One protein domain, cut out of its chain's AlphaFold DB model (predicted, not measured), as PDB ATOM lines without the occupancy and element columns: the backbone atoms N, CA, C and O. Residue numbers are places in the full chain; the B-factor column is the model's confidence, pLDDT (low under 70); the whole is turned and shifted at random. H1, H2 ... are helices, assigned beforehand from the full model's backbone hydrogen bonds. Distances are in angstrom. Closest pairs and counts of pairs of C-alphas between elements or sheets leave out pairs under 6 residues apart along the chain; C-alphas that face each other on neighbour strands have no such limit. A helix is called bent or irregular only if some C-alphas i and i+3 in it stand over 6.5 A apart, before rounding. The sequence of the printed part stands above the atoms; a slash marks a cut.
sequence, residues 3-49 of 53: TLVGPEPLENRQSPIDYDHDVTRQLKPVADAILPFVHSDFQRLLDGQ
ATOM      1  N   THR A   3     -27.358 -24.985  81.530       92.12
ATOM      2  CA  THR A   3     -28.582 -24.618  82.240       92.12
ATOM      3  C   THR A   3     -28.799 -25.584  83.394       92.12
ATOM      4  O   THR A   3     -28.153 -26.633  83.447       92.12
ATOM      5  N   LEU A   4     -29.740 -25.274  84.287       90.69
ATOM      6  CA  LEU A   4     -30.054 -26.124  85.442       90.69
ATOM      7  C   LEU A   4     -30.494 -27.553  85.066       90.69
ATOM      8  O   LEU A   4     -30.473 -28.439  85.915       90.69
ATOM      9  N   VAL A   5     -30.884 -27.795  83.808       91.94
ATOM     10  CA  VAL A   5     -31.263 -29.126  83.297       91.94
ATOM     11  C   VAL A   5     -30.249 -29.704  82.300       91.94
ATOM     12  O   VAL A   5     -30.512 -30.729  81.674       91.94
ATOM     13  N   GLY A   6     -29.080 -29.069  82.150       89.00
ATOM     14  CA  GLY A   6     -28.015 -29.485  81.236       89.00
ATOM     15  C   GLY A   6     -27.707 -28.471  80.123       89.00
ATOM     16  O   GLY A   6     -28.192 -27.339  80.142       89.00
ATOM     17  N   PRO A   7     -26.834 -28.819  79.163       90.94
ATOM     18  CA  PRO A   7     -26.439 -27.912  78.091       90.94
ATOM     19  C   PRO A   7     -27.555 -27.707  77.054       90.94
ATOM     20  O   PRO A   7     -28.041 -28.663  76.458       90.94
ATOM     21  N   GLU A   8     -27.893 -26.446  76.784       91.19
ATOM     22  CA  GLU A   8     -28.859 -26.034  75.755       91.19
ATOM     23  C   GLU A   8     -28.198 -25.103  74.710       91.19
ATOM     24  O   GLU A   8     -27.285 -24.335  75.055       91.19
ATOM     25  N   PRO A   9     -28.627 -25.137  73.431       91.06
ATOM     26  CA  PRO A   9     -28.188 -24.174  72.420       91.06
ATOM     27  C   PRO A   9     -28.678 -22.759  72.756       91.06
ATOM     28  O   PRO A   9     -29.713 -22.588  73.399       91.06
ATOM     29  N   LEU A  10     -27.942 -21.730  72.323       88.69
ATOM     30  CA  LEU A  10     -28.281 -20.344  72.659       88.69
ATOM     31  C   LEU A  10     -29.568 -19.890  71.958       88.69
ATOM     32  O   LEU A  10     -30.379 -19.198  72.567       88.69
ATOM     33  N   GLU A  11     -29.771 -20.319  70.711       91.00
ATOM     34  CA  GLU A  11     -30.932 -19.937  69.903       91.00
ATOM     35  C   GLU A  11     -32.269 -20.480  70.428       91.00
ATOM     36  O   GLU A  11     -33.314 -19.934  70.086       91.00
ATOM     37  N   ASN A  12     -32.263 -21.539  71.248       87.12
ATOM     38  CA  ASN A  12     -33.485 -22.162  71.767       87.12
ATOM     39  C   ASN A  12     -33.353 -22.585  73.240       87.12
ATOM     40  O   ASN A  12     -33.778 -23.673  73.627       87.12
ATOM     41  N   ARG A  13     -32.724 -21.733  74.058       88.81
ATOM     42  CA  ARG A  13     -32.624 -21.943  75.507       88.81
ATOM     43  C   ARG A  13     -33.994 -21.756  76.155       88.81
ATOM     44  O   ARG A  13     -34.611 -20.706  75.988       88.81
ATOM     45  N   GLN A  14     -34.433 -22.732  76.939       90.25
ATOM     46  CA  GLN A  14     -35.702 -22.672  77.675       90.25
ATOM     47  C   GLN A  14     -35.488 -22.676  79.184       90.25
ATOM     48  O   GLN A  14     -36.285 -22.111  79.933       90.25
ATOM     49  N   SER A  15     -34.384 -23.265  79.629       91.62
ATOM     50  CA  SER A  15     -34.114 -23.500  81.036       91.62
ATOM     51  C   SER A  15     -33.252 -22.382  81.637       91.62
ATOM     52  O   SER A  15     -32.434 -21.773  80.930       91.62
ATOM     53  N   PRO A  16     -33.402 -22.062  82.939       90.25
ATOM     54  CA  PRO A  16     -32.561 -21.067  83.605       90.25
ATOM     55  C   PRO A  16     -31.074 -21.432  83.504       90.25
ATOM     56  O   PRO A  16     -30.726 -22.609  83.581       90.25
ATOM     57  N   ILE A  17     -30.198 -20.437  83.328       88.94
ATOM     58  CA  ILE A  17     -28.742 -20.656  83.267       88.94
ATOM     59  C   ILE A  17     -28.255 -21.171  84.622       88.94
ATOM     60  O   ILE A  17     -28.698 -20.697  85.668       88.94
ATOM     61  N   ASP A  18     -27.331 -22.127  84.586       90.06
ATOM     62  CA  ASP A  18     -26.621 -22.586  85.772       90.06
ATOM     63  C   ASP A  18     -25.431 -21.651  86.037       90.06
ATOM     64  O   ASP A  18     -24.323 -21.862  85.548       90.06
ATOM     65  N   TYR A  19     -25.676 -20.561  86.766       86.25
ATOM     66  CA  TYR A  19     -24.632 -19.581  87.072       86.25
ATOM     67  C   TYR A  19     -23.521 -20.156  87.960       86.25
ATOM     68  O   TYR A  19     -22.372 -19.730  87.838       86.25
ATOM     69  N   ASP A  20     -23.831 -21.134  88.819       86.56
ATOM     70  CA  ASP A  20     -22.830 -21.808  89.653       86.56
ATOM     71  C   ASP A  20     -21.816 -22.562  88.784       86.56
ATOM     72  O   ASP A  20     -20.603 -22.486  89.012       86.56
ATOM     73  N   HIS A  21     -22.302 -23.193  87.708       88.50
ATOM     74  CA  HIS A  21     -21.439 -23.810  86.711       88.50
ATOM     75  C   HIS A  21     -20.433 -22.814  86.131       88.50
ATOM     76  O   HIS A  21     -19.239 -23.112  86.086       88.50
ATOM     77  N   ASP A  22     -20.880 -21.634  85.701       83.81
ATOM     78  CA  ASP A  22     -19.999 -20.639  85.081       83.81
ATOM     79  C   ASP A  22     -18.999 -20.044  86.086       83.81
ATOM     80  O   ASP A  22     -17.811 -19.898  85.777       83.81
ATOM     81  N   VAL A  23     -19.434 -19.780  87.321       86.62
ATOM     82  CA  VAL A  23     -18.553 -19.336  88.411       86.62
ATOM     83  C   VAL A  23     -17.461 -20.374  88.678       86.62
ATOM     84  O   VAL A  23     -16.275 -20.039  88.721       86.62
ATOM     85  N   THR A  24     -17.830 -21.648  88.793       87.25
ATOM     86  CA  THR A  24     -16.900 -22.718  89.169       87.25
ATOM     87  C   THR A  24     -16.022 -23.187  88.009       87.25
ATOM     88  O   THR A  24     -14.871 -23.567  88.223       87.25
ATOM     89  N   ARG A  25     -16.536 -23.201  86.775       87.94
ATOM     90  CA  ARG A  25     -15.839 -23.781  85.614       87.94
ATOM     91  C   ARG A  25     -15.196 -22.758  84.693       87.94
ATOM     92  O   ARG A  25     -14.291 -23.141  83.957       87.94
ATOM     93  N   GLN A  26     -15.616 -21.495  84.737       88.56
ATOM     94  CA  GLN A  26     -15.025 -20.436  83.916       88.56
ATOM     95  C   GLN A  26     -14.271 -19.409  84.760       88.56
ATOM     96  O   GLN A  26     -13.097 -19.153  84.499       88.56
ATOM     97  N   LEU A  27     -14.903 -18.846  85.796       88.31
ATOM     98  CA  LEU A  27     -14.287 -17.767  86.577       88.31
ATOM     99  C   LEU A  27     -13.217 -18.282  87.544       88.31
ATOM    100  O   LEU A  27     -12.120 -17.724  87.594       88.31
ATOM    101  N   LYS A  28     -13.499 -19.368  88.272       89.31
ATOM    102  CA  LYS A  28     -12.571 -19.930  89.258       89.31
ATOM    103  C   LYS A  28     -11.203 -20.305  88.668       89.31
ATOM    104  O   LYS A  28     -10.215 -19.863  89.241       89.31
ATOM    105  N   PRO A  29     -11.083 -21.015  87.525       92.12
ATOM    106  CA  PRO A  29      -9.769 -21.343  86.963       92.12
ATOM    107  C   PRO A  29      -8.941 -20.110  86.581       92.12
ATOM    108  O   PRO A  29      -7.725 -20.100  86.759       92.12
ATOM    109  N   VAL A  30      -9.592 -19.055  86.078       90.88
ATOM    110  CA  VAL A  30      -8.922 -17.788  85.741       90.88
ATOM    111  C   VAL A  30      -8.453 -17.078  87.011       90.88
ATOM    112  O   VAL A  30      -7.332 -16.578  87.070       90.88
ATOM    113  N   ALA A  31      -9.291 -17.060  88.045       89.44
ATOM    114  CA  ALA A  31      -8.965 -16.461  89.326       89.44
ATOM    115  C   ALA A  31      -7.839 -17.219  90.051       89.44
ATOM    116  O   ALA A  31      -6.875 -16.593  90.484       89.44
ATOM    117  N   ASP A  32      -7.900 -18.551  90.110       90.88
ATOM    118  CA  ASP A  32      -6.850 -19.400  90.689       90.88
ATOM    119  C   ASP A  32      -5.498 -19.209  89.978       90.88
ATOM    120  O   ASP A  32      -4.446 -19.347  90.600       90.88
ATOM    121  N   ALA A  33      -5.507 -18.831  88.695       92.81
ATOM    122  CA  ALA A  33      -4.290 -18.534  87.950       92.81
ATOM    123  C   ALA A  33      -3.669 -17.167  88.284       92.81
ATOM    124  O   ALA A  33      -2.466 -17.012  88.113       92.81
ATOM    125  N   ILE A  34      -4.444 -16.169  88.727       90.75
ATOM    126  CA  ILE A  34      -3.969 -14.776  88.878       90.75
ATOM    127  C   ILE A  34      -3.884 -14.343  90.348       90.75
ATOM    128  O   ILE A  34      -2.950 -13.647  90.744       90.75
ATOM    129  N   LEU A  35      -4.837 -14.755  91.184       89.50
ATOM    130  CA  LEU A  35      -4.949 -14.309  92.575       89.50
ATOM    131  C   LEU A  35      -3.739 -14.633  93.470       89.50
ATOM    132  O   LEU A  35      -3.406 -13.785  94.306       89.50
ATOM    133  N   PRO A  36      -3.006 -15.751  93.283       90.38
ATOM    134  CA  PRO A  36      -1.795 -16.006  94.061       90.38
ATOM    135  C   PRO A  36      -0.731 -14.907  93.915       90.38
ATOM    136  O   PRO A  36      -0.001 -14.631  94.866       90.38
ATOM    137  N   PHE A  37      -0.673 -14.229  92.761       91.12
ATOM    138  CA  PHE A  37       0.279 -13.140  92.509       91.12
ATOM    139  C   PHE A  37      -0.031 -11.861  93.293       91.12
ATOM    140  O   PHE A  37       0.848 -11.023  93.469       91.12
ATOM    141  N   VAL A  38      -1.264 -11.717  93.784       89.31
ATOM    142  CA  VAL A  38      -1.692 -10.608  94.650       89.31
ATOM    143  C   VAL A  38      -1.948 -11.071  96.087       89.31
ATOM    144  O   VAL A  38      -2.628 -10.385  96.844       89.31
ATOM    145  N   HIS A  39      -1.409 -12.237  96.468       84.50
ATOM    146  CA  HIS A  39      -1.587 -12.855  97.787       84.50
ATOM    147  C   HIS A  39      -3.061 -13.022  98.201       84.50
ATOM    148  O   HIS A  39      -3.403 -12.906  99.378       84.50
ATOM    149  N   SER A  40      -3.929 -13.302  97.226       84.75
ATOM    150  CA  SER A  40      -5.358 -13.542  97.424       84.75
ATOM    151  C   SER A  40      -5.750 -14.934  96.925       84.75
ATOM    152  O   SER A  40      -4.958 -15.637  96.296       84.75
ATOM    153  N   ASP A  41      -6.982 -15.334  97.206       85.62
ATOM    154  CA  ASP A  41      -7.551 -16.614  96.806       85.62
ATOM    155  C   ASP A  41      -9.039 -16.454  96.467       85.62
ATOM    156  O   ASP A  41      -9.723 -15.552  96.959       85.62
ATOM    157  N   PHE A  42      -9.543 -17.304  95.570       84.69
ATOM    158  CA  PHE A  42     -10.901 -17.170  95.038       84.69
ATOM    159  C   PHE A  42     -11.976 -17.344  96.119       84.69
ATOM    160  O   PHE A  42     -13.026 -16.708  96.055       84.69
ATOM    161  N   GLN A  43     -11.711 -18.171  97.134       82.25
ATOM    162  CA  GLN A  43     -12.641 -18.400  98.240       82.25
ATOM    163  C   GLN A  43     -12.820 -17.143  99.087       82.25
ATOM    164  O   GLN A  43     -13.956 -16.770  99.352       82.25
ATOM    165  N   ARG A  44     -11.742 -16.418  99.413       79.31
ATOM    166  CA  ARG A  44     -11.839 -15.126 100.108       79.31
ATOM    167  C   ARG A  44     -12.708 -14.100  99.384       79.31
ATOM    168  O   ARG A  44     -13.395 -13.322 100.041       79.31
ATOM    169  N   LEU A  45     -12.676 -14.075  98.051       76.44
ATOM    170  CA  LEU A  45     -13.503 -13.155  97.263       76.44
ATOM    171  C   LEU A  45     -14.988 -13.534  97.288       76.44
ATOM    172  O   LEU A  45     -15.835 -12.645  97.331       76.44
ATOM    173  N   LEU A  46     -15.296 -14.833  97.274       74.56
ATOM    174  CA  LEU A  46     -16.669 -15.328  97.376       74.56
ATOM    175  C   LEU A  46     -17.247 -15.135  98.786       74.56
ATOM    176  O   LEU A  46     -18.385 -14.690  98.915       74.56
ATOM    177  N   ASP A  47     -16.459 -15.389  99.833       70.31
ATOM    178  CA  ASP A  47     -16.870 -15.207 101.234       70.31
ATOM    179  C   ASP A  47     -17.172 -13.731 101.550       70.31
ATOM    180  O   ASP A  47     -18.140 -13.407 102.236       70.31
ATOM    181  N   GLY A  48     -16.401 -12.805 100.963       59.97
ATOM    182  CA  GLY A  48     -16.633 -11.363 101.083       59.97
ATOM    183  C   GLY A  48     -17.898 -10.848 100.381       59.97
ATOM    184  O   GLY A  48     -18.324  -9.728 100.658       59.97
ATOM    185  N   GLN A  49     -18.515 -11.634  99.489       56.41
ATOM    186  CA  GLN A  49     -19.696 -11.230  98.715       56.41
ATOM    187  C   GLN A  49     -21.031 -11.652  99.366       56.41
ATOM    188  O   GLN A  49     -22.097 -11.253  98.900       56.41
TER     189      GLN A  49
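Overview. This is residues 3 to 49 of the 53 residues of the protein "DNA-directed DNA polymerase" of Pseudomonas linyingensis (UniProt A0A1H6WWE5). A single long helix, H1, kinked near residue 30, makes one part of a rod-shaped outline; an open loop, residues 3 to 18, extends beyond its first residue, and past residue 38 a tight link folds back into the short helix H2, which packs on residues 28 to 35 of H1 at a steep angle. The printed part has 47 residues with two named helices, H1 then H2, and no named strand; the class is all helix. It is only just loose, close to extended, with a radius of gyration of the C-alphas of 14.1 A, and spans 42 by 19 by 13 A.

Arrangement. H1, residues 19 to 38, has a kink of 51 degrees near residue 30. H1 is irregular, with C-alphas 33 and 36 lying 7.1 A apart, and its line is a rough one. H2, residues 42 to 47, touches H1, which touches it with residues 28 to 35 alone. The closest C-alphas of the two are those of Ala 31 and Phe 42, 6.1 A apart. Their lines stand at a steep tilt of 64 degrees, and they run opposite ways. In H2 every O i to N i+4 pair is within hydrogen-bond range; in H1 10 of 16 are.

Along the chain. H1 begins at C-alpha 19, at (-24.632, -19.581, 87.072), and measures 25.8 A from first to last C-alpha. H2 measures 8.8 A and ends at C-alpha 47, at (-16.870, -15.207, 101.234). Residues 3 to 18 hold no named element.

Size, cuts and confidence. The two C-alphas farthest apart, those of Asn 12 and His 39, are 42.2 A apart. The printed part has no cut, and the link from H1 to H2 is tight. The mean pLDDT of the printed part is 86.4; residues 48 to 49 are under 70.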